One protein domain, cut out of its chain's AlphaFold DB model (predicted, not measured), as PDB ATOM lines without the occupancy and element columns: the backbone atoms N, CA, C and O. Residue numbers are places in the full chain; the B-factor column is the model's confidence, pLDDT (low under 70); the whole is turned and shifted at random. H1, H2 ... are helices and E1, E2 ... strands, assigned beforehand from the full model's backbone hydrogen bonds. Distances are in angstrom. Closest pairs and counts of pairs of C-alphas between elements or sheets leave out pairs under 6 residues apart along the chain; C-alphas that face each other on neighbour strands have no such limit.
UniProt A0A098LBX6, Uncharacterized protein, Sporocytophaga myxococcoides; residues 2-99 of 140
ATOM      1  N   SER A   2     254.361 246.168 252.783       38.06
ATOM      2  CA  SER A   2     253.973 247.302 253.622       38.06
ATOM      3  C   SER A   2     252.492 247.572 253.393       38.06
ATOM      4  O   SER A   2     252.107 247.810 252.252       38.06
ATOM      5  N   ASN A   3     251.682 247.464 254.446       42.31
ATOM      6  CA  ASN A   3     250.278 247.849 254.406       42.31
ATOM      7  C   ASN A   3     250.218 249.316 253.990       42.31
ATOM      8  O   ASN A   3     250.670 250.185 254.729       42.31
ATOM      9  N   GLU A   4     249.749 249.537 252.770       47.72
ATOM     10  CA  GLU A   4     249.446 250.847 252.228       47.72
ATOM     11  C   GLU A   4     248.506 251.568 253.194       47.72
ATOM     12  O   GLU A   4     247.569 250.972 253.732       47.72
ATOM     13  N   ASP A   5     248.789 252.846 253.430       53.62
ATOM     14  CA  ASP A   5     247.909 253.762 254.135       53.62
ATOM     15  C   ASP A   5     246.594 253.859 253.352       53.62
ATOM     16  O   ASP A   5     246.435 254.690 252.456       53.62
ATOM     17  N   THR A   6     245.644 252.970 253.645       51.00
ATOM     18  CA  THR A   6     244.293 253.061 253.103       51.00
ATOM     19  C   THR A   6     243.680 254.347 253.642       51.00
ATOM     20  O   THR A   6     243.218 254.399 254.782       51.00
ATOM     21  N   VAL A   7     243.706 255.405 252.832       57.12
ATOM     22  CA  VAL A   7     243.045 256.675 253.136       57.12
ATOM     23  C   VAL A   7     241.539 256.415 253.160       57.12
ATOM     24  O   VAL A   7     240.878 256.363 252.124       57.12
ATOM     25  N   GLY A   8     241.000 256.182 254.354       63.16
ATOM     26  CA  GLY A   8     239.565 256.073 254.577       63.16
ATOM     27  C   GLY A   8     238.922 257.450 254.451       63.16
ATOM     28  O   GLY A   8     239.237 258.357 255.218       63.16
ATOM     29  N   PHE A   9     238.024 257.623 253.484       67.50
ATOM     30  CA  PHE A   9     237.206 258.828 253.386       67.50
ATOM     31  C   PHE A   9     236.055 258.739 254.389       67.50
ATOM     32  O   PHE A   9     235.216 257.846 254.290       67.50
ATOM     33  N   ILE A  10     236.003 259.676 255.336       69.12
ATOM     34  CA  ILE A  10     234.893 259.802 256.285       69.12
ATOM     35  C   ILE A  10     233.967 260.899 255.775       69.12
ATOM     36  O   ILE A  10     234.369 262.056 255.634       69.12
ATOM     37  N   PHE A  11     232.719 260.540 255.484       74.69
ATOM     38  CA  PHE A  11     231.714 261.509 255.069       74.69
ATOM     39  C   PHE A  11     231.192 262.290 256.275       74.69
ATOM     40  O   PHE A  11     230.972 261.744 257.354       74.69
ATOM     41  N   THR A  12     230.924 263.579 256.085       67.88
ATOM     42  CA  THR A  12     230.409 264.454 257.150       67.88
ATOM     43  C   THR A  12     229.053 263.996 257.691       67.88
ATOM     44  O   THR A  12     228.777 264.182 258.869       67.88
ATOM     45  N   CYS A  13     228.224 263.340 256.874       73.50
ATOM     46  CA  CYS A  13     226.941 262.770 257.298       73.50
ATOM     47  C   CYS A  13     227.072 261.530 258.203       73.50
ATOM     48  O   CYS A  13     226.099 261.140 258.857       73.50
ATOM     49  N   SER A  14     228.257 260.921 258.250       70.94
ATOM     50  CA  SER A  14     228.565 259.800 259.136       70.94
ATOM     51  C   SER A  14     228.936 260.254 260.554       70.94
ATOM     52  O   SER A  14     228.849 259.461 261.490       70.94
ATOM     53  N   LEU A  15     229.289 261.531 260.746       75.94
ATOM     54  CA  LEU A  15     229.603 262.113 262.056       75.94
ATOM     55  C   LEU A  15     228.306 262.423 262.816       75.94
ATOM     56  O   LEU A  15     227.746 263.513 262.714       75.94
ATOM     57  N   LYS A  16     227.797 261.427 263.542       75.56
ATOM     58  CA  LYS A  16     226.518 261.511 264.276       75.56
ATOM     59  C   LYS A  16     226.678 261.665 265.782       75.56
ATOM     60  O   LYS A  16     225.693 261.898 266.476       75.56
ATOM     61  N   GLU A  17     227.899 261.513 266.274       77.88
ATOM     62  CA  GLU A  17     228.216 261.536 267.693       77.88
ATOM     63  C   GLU A  17     229.110 262.734 267.992       77.88
ATOM     64  O   GLU A  17     230.032 263.060 267.240       77.88
ATOM     65  N   ILE A  18     228.805 263.397 269.101       85.25
ATOM     66  CA  ILE A  18     229.624 264.463 269.657       85.25
ATOM     67  C   ILE A  18     229.903 264.136 271.113       85.25
ATOM     68  O   ILE A  18     229.065 263.561 271.808       85.25
ATOM     69  N   GLU A  19     231.078 264.529 271.570       86.69
ATOM     70  CA  GLU A  19     231.437 264.462 272.974       86.69
ATOM     71  C   GLU A  19     231.228 265.831 273.614       86.69
ATOM     72  O   GLU A  19     231.675 266.842 273.076       86.69
ATOM     73  N   LEU A  20     230.571 265.876 274.770       87.88
ATOM     74  CA  LEU A  20     230.505 267.073 275.601       87.88
ATOM     75  C   LEU A  20     231.356 266.836 276.847       87.88
ATOM     76  O   LEU A  20     231.083 265.916 277.615       87.88
ATOM     77  N   GLY A  21     232.382 267.663 277.032       87.88
ATOM     78  CA  GLY A  21     233.175 267.678 278.256       87.88
ATOM     79  C   GLY A  21     232.656 268.735 279.221       87.88
ATOM     80  O   GLY A  21     232.564 269.909 278.849       87.88
ATOM     81  N   GLU A  22     232.354 268.337 280.454       86.31
ATOM     82  CA  GLU A  22     231.812 269.214 281.495       86.31
ATOM     83  C   GLU A  22     232.358 268.890 282.887       86.31
ATOM     84  O   GLU A  22     232.655 267.736 283.204       86.31
ATOM     85  N   ASP A  23     232.462 269.925 283.721       84.25
ATOM     86  CA  ASP A  23     232.788 269.782 285.136       84.25
ATOM     87  C   ASP A  23     231.497 269.690 285.951       84.25
ATOM     88  O   ASP A  23     230.614 270.545 285.845       84.25
ATOM     89  N   ILE A  24     231.414 268.673 286.809       83.44
ATOM     90  CA  ILE A  24     230.319 268.509 287.766       83.44
ATOM     91  C   ILE A  24     230.788 269.036 289.118       83.44
ATOM     92  O   ILE A  24     231.666 268.454 289.763       83.44
ATOM     93  N   ILE A  25     230.184 270.132 289.563       83.50
ATOM     94  CA  ILE A  25     230.521 270.804 290.816       83.50
ATOM     95  C   ILE A  25     229.356 270.622 291.786       83.50
ATOM     96  O   ILE A  25     228.230 271.013 291.496       83.50
ATOM     97  N   PHE A  26     229.625 270.041 292.955       84.62
ATOM     98  CA  PHE A  26     228.630 269.911 294.018       84.62
ATOM     99  C   PHE A  26     228.765 271.057 295.027       84.62
ATOM    100  O   PHE A  26     229.753 271.123 295.769       84.62
ATOM    101  N   ASP A  27     227.763 271.937 295.082       86.81
ATOM    102  CA  ASP A  27     227.662 272.959 296.124       86.81
ATOM    103  C   ASP A  27     227.033 272.346 297.381       86.81
ATOM    104  O   ASP A  27     225.832 272.076 297.445       86.81
ATOM    105  N   LYS A  28     227.853 272.157 298.420       85.94
ATOM    106  CA  LYS A  28     227.430 271.578 299.704       85.94
ATOM    107  C   LYS A  28     226.417 272.436 300.457       85.94
ATOM    108  O   LYS A  28     225.623 271.888 301.215       85.94
ATOM    109  N   HIS A  29     226.452 273.759 300.298       88.12
ATOM    110  CA  HIS A  29     225.551 274.652 301.028       88.12
ATOM    111  C   HIS A  29     224.135 274.600 300.468       88.12
ATOM    112  O   HIS A  29     223.171 274.697 301.225       88.12
ATOM    113  N   ARG A  30     224.019 274.427 299.150       83.94
ATOM    114  CA  ARG A  30     222.732 274.329 298.452       83.94
ATOM    115  C   ARG A  30     222.294 272.891 298.204       83.94
ATOM    116  O   ARG A  30     221.130 272.661 297.919       83.94
ATOM    117  N   SER A  31     223.197 271.925 298.389       86.31
ATOM    118  CA  SER A  31     222.982 270.517 298.028       86.31
ATOM    119  C   SER A  31     222.589 270.357 296.556       86.31
ATOM    120  O   SER A  31     221.768 269.515 296.205       86.31
ATOM    121  N   GLU A  32     223.187 271.184 295.699       82.38
ATOM    122  CA  GLU A  32     222.878 271.289 294.275       82.38
ATOM    123  C   GLU A  32     224.102 270.916 293.434       82.38
ATOM    124  O   GLU A  32     225.245 271.222 293.786       82.38
ATOM    125  N   PHE A  33     223.851 270.269 292.295       80.88
ATOM    126  CA  PHE A  33     224.861 270.024 291.272       80.88
ATOM    127  C   PHE A  33     224.813 271.137 290.230       80.88
ATOM    128  O   PHE A  33     223.757 271.435 289.675       80.88
ATOM    129  N   SER A  34     225.968 271.733 289.959       82.12
ATOM    130  CA  SER A  34     226.181 272.664 288.856       82.12
ATOM    131  C   SER A  34     227.045 271.998 287.794       82.12
ATOM    132  O   SER A  34     228.031 271.337 288.119       82.12
ATOM    133  N   PHE A  35     226.675 272.195 286.534       83.31
ATOM    134  CA  PHE A  35     227.375 271.649 285.377       83.31
ATOM    135  C   PHE A  35     228.015 272.801 284.609       83.31
ATOM    136  O   PHE A  35     227.321 273.740 284.214       83.31
ATOM    137  N   GLU A  36     229.331 272.749 284.420       87.56
ATOM    138  CA  GLU A  36     230.069 273.758 283.661       87.56
ATOM    139  C   GLU A  36     230.664 273.135 282.392       87.56
ATOM    140  O   GLU A  36     231.649 272.395 282.451       87.56
ATOM    141  N   GLN A  37     230.088 273.446 281.228       89.50
ATOM    142  CA  GLN A  37     230.548 272.911 279.945       89.50
ATOM    143  C   GLN A  37     231.892 273.528 279.532       89.50
ATOM    144  O   GLN A  37     232.070 274.750 279.519       89.50
ATOM    145  N   LYS A  38     232.845 272.682 279.130       91.44
ATOM    146  CA  LYS A  38     234.212 273.084 278.762       91.44
ATOM    147  C   LYS A  38     234.467 272.987 277.268       91.44
ATOM    148  O   LYS A  38     234.990 273.937 276.676       91.44
ATOM    149  N   TYR A  39     234.096 271.869 276.647       91.44
ATOM    150  CA  TYR A  39     234.382 271.618 275.237       91.44
ATOM    151  C   TYR A  39     233.316 270.769 274.546       91.44
ATOM    152  O   TYR A  39     232.617 269.987 275.186       91.44
ATOM    153  N   ILE A  40     233.248 270.900 273.220       90.88
ATOM    154  CA  ILE A  40     232.545 269.977 272.326       90.88
ATOM    155  C   ILE A  40     233.586 269.292 271.439       90.88
ATOM    156  O   ILE A  40     234.366 269.962 270.758       90.88
ATOM    157  N   GLY A  41     233.610 267.964 271.467       89.88
ATOM    158  CA  GLY A  41     234.441 267.109 270.631       89.88
ATOM    159  C   GLY A  41     233.649 266.541 269.458       89.88
ATOM    160  O   GLY A  41     232.550 266.021 269.635       89.88
ATOM    161  N   LEU A  42     234.214 266.617 268.258       87.69
ATOM    162  CA  LEU A  42     233.762 265.827 267.119       87.69
ATOM    163  C   LEU A  42     234.453 264.476 267.165       87.69
ATOM    164  O   LEU A  42     235.680 264.407 267.248       87.69
ATOM    165  N   ILE A  43     233.657 263.421 267.082       84.69
ATOM    166  CA  ILE A  43     234.125 262.056 267.250       84.69
ATOM    167  C   ILE A  43     233.787 261.251 265.997       84.69
ATOM    168  O   ILE A  43     232.677 261.326 265.468       84.69
ATOM    169  N   ILE A  44     234.754 260.473 265.521       82.31
ATOM    170  CA  ILE A  44     234.534 259.462 264.493       82.31
ATOM    171  C   ILE A  44     233.996 258.218 265.204       82.31
ATOM    172  O   ILE A  44     234.716 257.627 266.021       82.31
ATOM    173  N   PRO A  45     232.751 257.804 264.920       75.88
ATOM    174  CA  PRO A  45     232.173 256.640 265.569       75.88
ATOM    175  C   PRO A  45     232.893 255.364 265.126       75.88
ATOM    176  O   PRO A  45     233.323 255.229 263.977       75.88
ATOM    177  N   GLN A  46     232.961 254.386 266.030       71.06
ATOM    178  CA  GLN A  46     233.582 253.080 265.788       71.06
ATOM    179  C   GLN A  46     233.085 252.396 264.502       71.06
ATOM    180  O   GLN A  46     233.866 251.713 263.844       71.06
ATOM    181  N   SER A  47     231.807 252.560 264.143       71.00
ATOM    182  CA  SER A  47     231.215 251.943 262.946       71.00
ATOM    183  C   SER A  47     231.820 252.444 261.636       71.00
ATOM    184  O   SER A  47     231.792 251.727 260.642       71.00
ATOM    185  N   GLU A  48     232.350 253.664 261.637       72.44
ATOM    186  CA  GLU A  48     232.918 254.328 260.462       72.44
ATOM    187  C   GLU A  48     234.454 254.283 260.484       72.44
ATOM    188  O   GLU A  48     235.105 254.590 259.486       72.44
ATOM    189  N   ASN A  49     235.047 253.881 261.614       69.50
ATOM    190  CA  ASN A  49     236.487 253.739 261.759       69.50
ATOM    191  C   ASN A  49     236.936 252.326 261.369       69.50
ATOM    192  O   ASN A  49     236.522 251.332 261.967       69.50
ATOM    193  N   TYR A  50     237.880 252.233 260.430       68.25
ATOM    194  CA  TYR A  50     238.504 250.970 260.025       68.25
ATOM    195  C   TYR A  50     239.169 250.217 261.191       68.25
ATOM    196  O   TYR A  50     239.297 248.994 261.152       68.25
ATOM    197  N   ARG A  51     239.592 250.942 262.236       63.88
ATOM    198  CA  ARG A  51     240.203 250.386 263.453       63.88
ATOM    199  C   ARG A  51     239.183 249.765 264.403       63.88
ATOM    200  O   ARG A  51     239.577 249.088 265.350       63.88
ATOM    201  N   GLY A  52     237.890 250.008 264.185       63.31
ATOM    202  CA  GLY A  52     236.834 249.551 265.076       63.31
ATOM    203  C   GLY A  52     236.918 250.181 266.468       63.31
ATOM    204  O   GLY A  52     236.531 249.535 267.437       63.31
ATOM    205  N   ILE A  53     237.407 251.418 266.575       63.06
ATOM    206  CA  ILE A  53     237.407 252.210 267.810       63.06
ATOM    207  C   ILE A  53     236.895 253.619 267.535       63.06
ATOM    208  O   ILE A  53     236.972 254.120 266.413       63.06
ATOM    209  N   THR A  54     236.378 254.244 268.580       69.31
ATOM    210  CA  THR A  54     235.993 255.649 268.577       69.31
ATOM    211  C   THR A  54     237.254 256.513 268.534       69.31
ATOM    212  O   THR A  54     238.171 256.294 269.319       69.31
ATOM    213  N   GLU A  55     237.337 257.463 267.602       77.06
ATOM    214  CA  GLU A  55     238.534 258.300 267.432       77.06
ATOM    215  C   GLU A  55     238.169 259.786 267.474       77.06
ATOM    216  O   GLU A  55     237.254 260.208 266.759       77.06
ATOM    217  N   PRO A  56     238.847 260.602 268.299       81.75
ATOM    218  CA  PRO A  56     238.564 262.026 268.345       81.75
ATOM    219  C   PRO A  56     239.093 262.732 267.095       81.75
ATOM    220  O   PRO A  56     240.264 262.605 266.743       81.75
ATOM    221  N   LEU A  57     238.229 263.509 266.439       84.38
ATOM    222  CA  LEU A  57     238.583 264.291 265.254       84.38
ATOM    223  C   LEU A  57     239.102 265.681 265.634       84.38
ATOM    224  O   LEU A  57     240.147 266.114 265.154       84.38
ATOM    225  N   ALA A  58     238.352 266.400 266.468       86.12
ATOM    226  CA  ALA A  58     238.695 267.752 266.898       86.12
ATOM    227  C   ALA A  58     237.926 268.128 268.164       86.12
ATOM    228  O   ALA A  58     236.781 267.721 268.334       86.12
ATOM    229  N   TYR A  59     238.527 268.973 269.000       90.00
ATOM    230  CA  TYR A  59     237.878 269.549 270.175       90.00
ATOM    231  C   TYR A  59     237.804 271.064 270.052       90.00
ATOM    232  O   TYR A  59     238.776 271.724 269.678       90.00
ATOM    233  N   PHE A  60     236.652 271.612 270.412       93.19
ATOM    234  CA  PHE A  60     236.371 273.036 270.377       93.19
ATOM    235  C   PHE A  60     235.972 273.512 271.761       93.19
ATOM    236  O   PHE A  60     235.190 272.861 272.455       93.19
ATOM    237  N   LYS A  61     236.478 274.675 272.167       93.44
ATOM    238  CA  LYS A  61     236.071 275.292 273.426       93.44
ATOM    239  C   LYS A  61     234.590 275.654 273.359       93.44
ATOM    240  O   LYS A  61     234.153 276.322 272.419       93.44
ATOM    241  N   TYR A  62     233.838 275.291 274.394       91.62
ATOM    242  CA  TYR A  62     232.390 275.488 274.430       91.62
ATOM    243  C   TYR A  62     231.995 276.957 274.208       91.62
ATOM    244  O   TYR A  62     231.100 277.253 273.421       91.62
ATOM    245  N   THR A  63     232.736 277.903 274.798       91.75
ATOM    246  CA  THR A  63     232.479 279.344 274.620       91.75
ATOM    247  C   THR A  63     232.578 279.813 273.170       91.75
ATOM    248  O   THR A  63     231.909 280.775 272.799       91.75
ATOM    249  N   ASP A  64     233.422 279.179 272.355       93.56
ATOM    250  CA  ASP A  64     233.549 279.529 270.941       93.56
ATOM    251  C   ASP A  64     232.448 278.865 270.111       93.56
ATOM    252  O   ASP A  64     231.878 279.516 269.237       93.56
ATOM    253  N   CYS A  65     232.045 277.637 270.457       91.06
ATOM    254  CA  CYS A  65     230.870 276.988 269.871       91.06
ATOM    255  C   CYS A  65     229.596 277.819 270.077       91.06
ATOM    256  O   CYS A  65     228.832 278.007 269.135       91.06
ATOM    257  N   ILE A  66     229.396 278.387 271.270       90.94
ATOM    258  CA  ILE A  66     228.228 279.231 271.570       90.94
ATOM    259  C   ILE A  66     228.167 280.467 270.670       90.94
ATOM    260  O   ILE A  66     227.088 280.831 270.206       90.94
ATOM    261  N   LYS A  67     229.310 281.093 270.363       92.00
ATOM    262  CA  LYS A  67     229.350 282.233 269.428       92.00
ATOM    263  C   LYS A  67     228.864 281.824 268.041       92.00
ATOM    264  O   LYS A  67     228.101 282.568 267.437       92.00
ATOM    265  N   VAL A  68     229.278 280.648 267.570       91.25
ATOM    266  CA  VAL A  68     228.853 280.102 266.273       91.25
ATOM    267  C   VAL A  68     227.365 279.751 266.294       91.25
ATOM    268  O   VAL A  68     226.637 280.144 265.387       91.25
ATOM    269  N   PHE A  69     226.882 279.082 267.343       90.81
ATOM    270  CA  PHE A  69     225.468 278.712 267.470       90.81
ATOM    271  C   PHE A  69     224.545 279.931 267.522       90.81
ATOM    272  O   PHE A  69     223.473 279.908 266.934       90.81
ATOM    273  N   ASN A  70     224.975 281.020 268.161       89.12
ATOM    274  CA  ASN A  70     224.193 282.256 268.213       89.12
ATOM    275  C   ASN A  70     224.161 283.018 266.876       89.12
ATOM    276  O   ASN A  70     223.331 283.909 266.711       89.12
ATOM    277  N   GLN A  71     225.067 282.710 265.945       92.12
ATOM    278  CA  GLN A  71     225.145 283.348 264.628       92.12
ATOM    279  C   GLN A  71     224.434 282.550 263.526       92.12
ATOM    280  O   GLN A  71     224.170 283.106 262.462       92.12
ATOM    281  N   ASP A  72     224.129 281.267 263.753       90.69
ATOM    282  CA  ASP A  72     223.510 280.383 262.761       90.69
ATOM    283  C   ASP A  72     222.068 280.032 263.154       90.69
ATOM    284  O   ASP A  72     221.820 279.315 264.122       90.69
ATOM    285  N   GLU A  73     221.096 280.477 262.355       88.31
ATOM    286  CA  GLU A  73     219.668 280.195 262.570       88.31
ATOM    287  C   GLU A  73     219.317 278.699 262.510       88.31
ATOM    288  O   GLU A  73     218.240 278.288 262.953       88.31
ATOM    289  N   ARG A  74     220.206 277.860 261.964       88.75
ATOM    290  CA  ARG A  74     220.033 276.401 261.894       88.75
ATOM    291  C   ARG A  74     220.463 275.696 263.181       88.75
ATOM    292  O   ARG A  74     220.210 274.500 263.310       88.75
ATOM    293  N   ALA A  75     221.097 276.396 264.124       89.44
ATOM    294  CA  ALA A  75     221.608 275.828 265.372       89.44
ATOM    295  C   ALA A  75     220.500 275.626 266.425       89.44
ATOM    296  O   ALA A  75     220.513 276.212 267.511       89.44
ATOM    297  N   TYR A  76     219.522 274.782 266.103       89.12
ATOM    298  CA  TYR A  76     218.443 274.400 267.007       89.12
ATOM    299  C   TYR A  76     218.172 272.898 266.950       89.12
ATOM    300  O   TYR A  76     218.362 272.245 265.923       89.12
ATOM    301  N   SER A  77     217.673 272.356 268.058       86.38
ATOM    302  CA  SER A  77     217.076 271.022 268.110       86.38
ATOM    303  C   SER A  77     215.573 271.134 268.325       86.38
ATOM    304  O   SER A  77     215.069 272.161 268.781       86.38
ATOM    305  N   LEU A  78     214.846 270.068 268.018       84.88
ATOM    306  CA  LEU A  78     213.454 269.934 268.425       84.88
ATOM    307  C   LEU A  78     213.412 269.157 269.737       84.88
ATOM    308  O   LEU A  78     214.007 268.084 269.847       84.88
ATOM    309  N   ASN A  79     212.707 269.690 270.731       80.75
ATOM    310  CA  ASN A  79     212.427 268.935 271.946       80.75
ATOM    311  C   ASN A  79     211.347 267.862 271.697       80.75
ATOM    312  O   ASN A  79     210.759 267.778 270.616       80.75
ATOM    313  N   PHE A  80     211.038 267.058 272.718       74.25
ATOM    314  CA  PHE A  80     210.012 266.006 272.634       74.25
ATOM    315  C   PHE A  80     208.603 266.525 272.295       74.25
ATOM    316  O   PHE A  80     207.774 265.764 271.804       74.25
ATOM    317  N   SER A  81     208.332 267.811 272.529       81.12
ATOM    318  CA  SER A  81     207.069 268.479 272.198       81.12
ATOM    319  C   SER A  81     207.083 269.153 270.817       81.12
ATOM    320  O   SER A  81     206.106 269.803 270.453       81.12
ATOM    321  N   GLY A  82     208.172 269.028 270.048       82.75
ATOM    322  CA  GLY A  82     208.326 269.636 268.721       82.75
ATOM    323  C   GLY A  82     208.649 271.134 268.733       82.75
ATOM    324  O   GLY A  82     208.629 271.773 267.682       82.75
ATOM    325  N   VAL A  83     208.958 271.712 269.895       87.06
ATOM    326  CA  VAL A  83     209.367 273.116 270.024       87.06
ATOM    327  C   VAL A  83     210.854 273.244 269.704       87.06
ATOM    328  O   VAL A  83     211.667 272.420 270.130       87.06
ATOM    329  N   LYS A  84     211.206 274.294 268.955       88.06
ATOM    330  CA  LYS A  84     212.597 274.635 268.646       88.06
ATOM    331  C   LYS A  84     213.306 275.128 269.903       88.06
ATOM    332  O   LYS A  84     212.899 276.130 270.485       88.06
ATOM    333  N   VAL A  85     214.379 274.444 270.275       88.06
ATOM    334  CA  VAL A  85     215.275 274.815 271.369       88.06
ATOM    335  C   VAL A  85     216.639 275.152 270.764       88.06
ATOM    336  O   VAL A  85     217.218 274.298 270.086       88.06
ATOM    337  N   PRO A  86     217.161 276.374 270.962       90.19
ATOM    338  CA  PRO A  86     218.502 276.735 270.515       90.19
ATOM    339  C   PRO A  86     219.560 275.811 271.122       90.19
ATOM    340  O   PRO A  86     219.452 275.415 272.282       90.19
ATOM    341  N   PHE A  87     220.623 275.497 270.380       88.44
ATOM    342  CA  PHE A  87     221.680 274.616 270.890       88.44
ATOM    343  C   PHE A  87     222.348 275.138 272.167       88.44
ATOM    344  O   PHE A  87     222.660 274.341 273.047       88.44
ATOM    345  N   HIS A  88     222.515 276.456 272.317       82.94
ATOM    346  CA  HIS A  88     223.092 277.020 273.542       82.94
ATOM    347  C   HIS A  88     222.275 276.660 274.797       82.94
ATOM    348  O   HIS A  88     222.844 276.384 275.847       82.94
ATOM    349  N   ASP A  89     220.947 276.628 274.677       86.12
ATOM    350  CA  ASP A  89     220.027 276.336 275.778       86.12
ATOM    351  C   ASP A  89     219.852 274.825 275.984       86.12
ATOM    352  O   ASP A  89     219.746 274.332 277.108       86.12
ATOM    353  N   LEU A  90     219.912 274.070 274.884       86.12
ATOM    354  CA  LEU A  90     219.873 272.611 274.876       86.12
ATOM    355  C   LEU A  90     220.983 272.003 275.742       86.12
ATOM    356  O   LEU A  90     220.713 271.105 276.541       86.12
ATOM    357  N   PHE A  91     222.219 272.487 275.571       82.50
ATOM    358  CA  PHE A  91     223.381 271.990 276.308       82.50
ATOM    359  C   PHE A  91     223.327 272.379 277.785       82.50
ATOM    360  O   PHE A  91     223.597 271.537 278.634       82.50
ATOM    361  N   LEU A  92     222.901 273.608 278.088       79.50
ATOM    362  CA  LEU A  92     222.731 274.079 279.462       79.50
ATOM    363  C   LEU A  92     221.672 273.255 280.216       79.50
ATOM    364  O   LEU A  92     221.902 272.799 281.335       79.50
ATOM    365  N   THR A  93     220.531 273.008 279.574       80.25
ATOM    366  CA  THR A  93     219.390 272.288 280.167       80.25
ATOM    367  C   THR A  93     219.533 270.765 280.065       80.25
ATOM    368  O   THR A  93     218.663 270.029 280.523       80.25
ATOM    369  N   HIS A  94     220.606 270.255 279.452       78.12
ATOM    370  CA  HIS A  94     220.815 268.817 279.231       78.12
ATOM    371  C   HIS A  94     219.659 268.131 278.485       78.12
ATOM    372  O   HIS A  94     219.362 266.954 278.679       78.12
ATOM    373  N   SER A  95     218.982 268.874 277.608       80.19
ATOM    374  CA  SER A  95     217.794 268.409 276.882       80.19
ATOM    375  C   SER A  95     218.159 267.651 275.604       80.19
ATOM    376  O   SER A  95     217.697 267.979 274.512       80.19
ATOM    377  N   TYR A  96     219.013 266.637 275.722       77.62
ATOM    378  CA  TYR A  96     219.473 265.808 274.609       77.62
ATOM    379  C   TYR A  96     219.678 264.357 275.051       77.62
ATOM    380  O   TYR A  96     219.809 264.053 276.235       77.62
ATOM    381  N   LYS A  97     219.687 263.430 274.089       74.19
ATOM    382  CA  LYS A  97     220.002 262.027 274.367       74.19
ATOM    383  C   LYS A  97     221.516 261.882 274.504       74.19
ATOM    384  O   LYS A  97     222.228 262.102 273.528       74.19
ATOM    385  N   SER A  98     221.987 261.482 275.679       68.56
ATOM    386  CA  SER A  98     223.406 261.261 275.960       68.56
ATOM    387  C   SER A  98     223.665 259.890 276.573       68.56
ATOM    388  O   SER A  98     222.754 259.198 277.035       68.56
ATOM    389  N   TYR A  99     224.929 259.487 276.546       69.25
ATOM    390  CA  TYR A  99     225.465 258.372 277.313       69.25
ATOM    391  C   TYR A  99     226.700 258.880 278.052       69.25
ATOM    392  O   TYR A  99     227.492 259.641 277.501       69.25
TER     393      TYR A  99
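This is residues 2 to 99 of the 140 residues of an uncharacterized protein of Sporocytophaga myxococcoides (UniProt A0A098LBX6). A long, strongly twisted sheet of three strands, E1, E2 and E3, makes the length of the domain with a stretch before it that has no named element, residues 2 to 16; the turn at residues 27 to 32 sticks out at the far end. To one side of the sheet sits a small cluster of H1, the short hairpin E4 and E5, and H2. The 98 printed residues hold five named strands and two named helices, in the order E1 E2 E3 H1 E4 E5 H2; both sheets, E1 E2 E3 and E4 E5, are antiparallel, and the class is mixed. The whole is loose, with a radius of gyration of the C-alphas of 17.0 A, and elongated, spanning 61 by 34 by 25 A.

E1, residues 17 to 27, begins at C-alpha 17 (228.216, 261.536, 267.693) and is 30.6 A long. E2, residues 32 to 44, is 34.1 A long and bends by 60 degrees at residue 38. E3, residues 55 to 61, is 18.2 A long. H1, residues 62 to 71, is 14.5 A long. E4 is residues 76 to 78, E5 residues 84 to 86, and H2, residues 87 to 92, ends at C-alpha 92 (222.731, 274.079, 279.462).

E1, E2 and E3 form a meander, each strand the antiparallel neighbour of the one before. In the hairpin E1 and E2, N 19 and O 41 are 2.9 A apart; in the hairpin E2 and E3, N 42 and O 58 are 2.8 A apart. H1 is on this sheet at a height of 8.0 A, over none of its strands. H1 and H2 touch, the closest C-alphas being Ile 66 and His 88 at 5.9 A, opposite ways at a tilt of 36 degrees, only just steep. H2 only grazes the sheet, with residues 91 to 92. In the hairpin E4 and E5, N 77 and O 85 are 2.8 A apart. O i to N i+4 pairs within hydrogen-bond range are 5 of 6 in H1 and 1 of 2 in H2.

The C-alphas farthest apart, of Ser 2 and His 29, are 61.7 A apart. The printed part has no cut, and no link is long. The pLDDT is under 70 at residues 2 to 10, 12, 49 to 54 and 98 to 99.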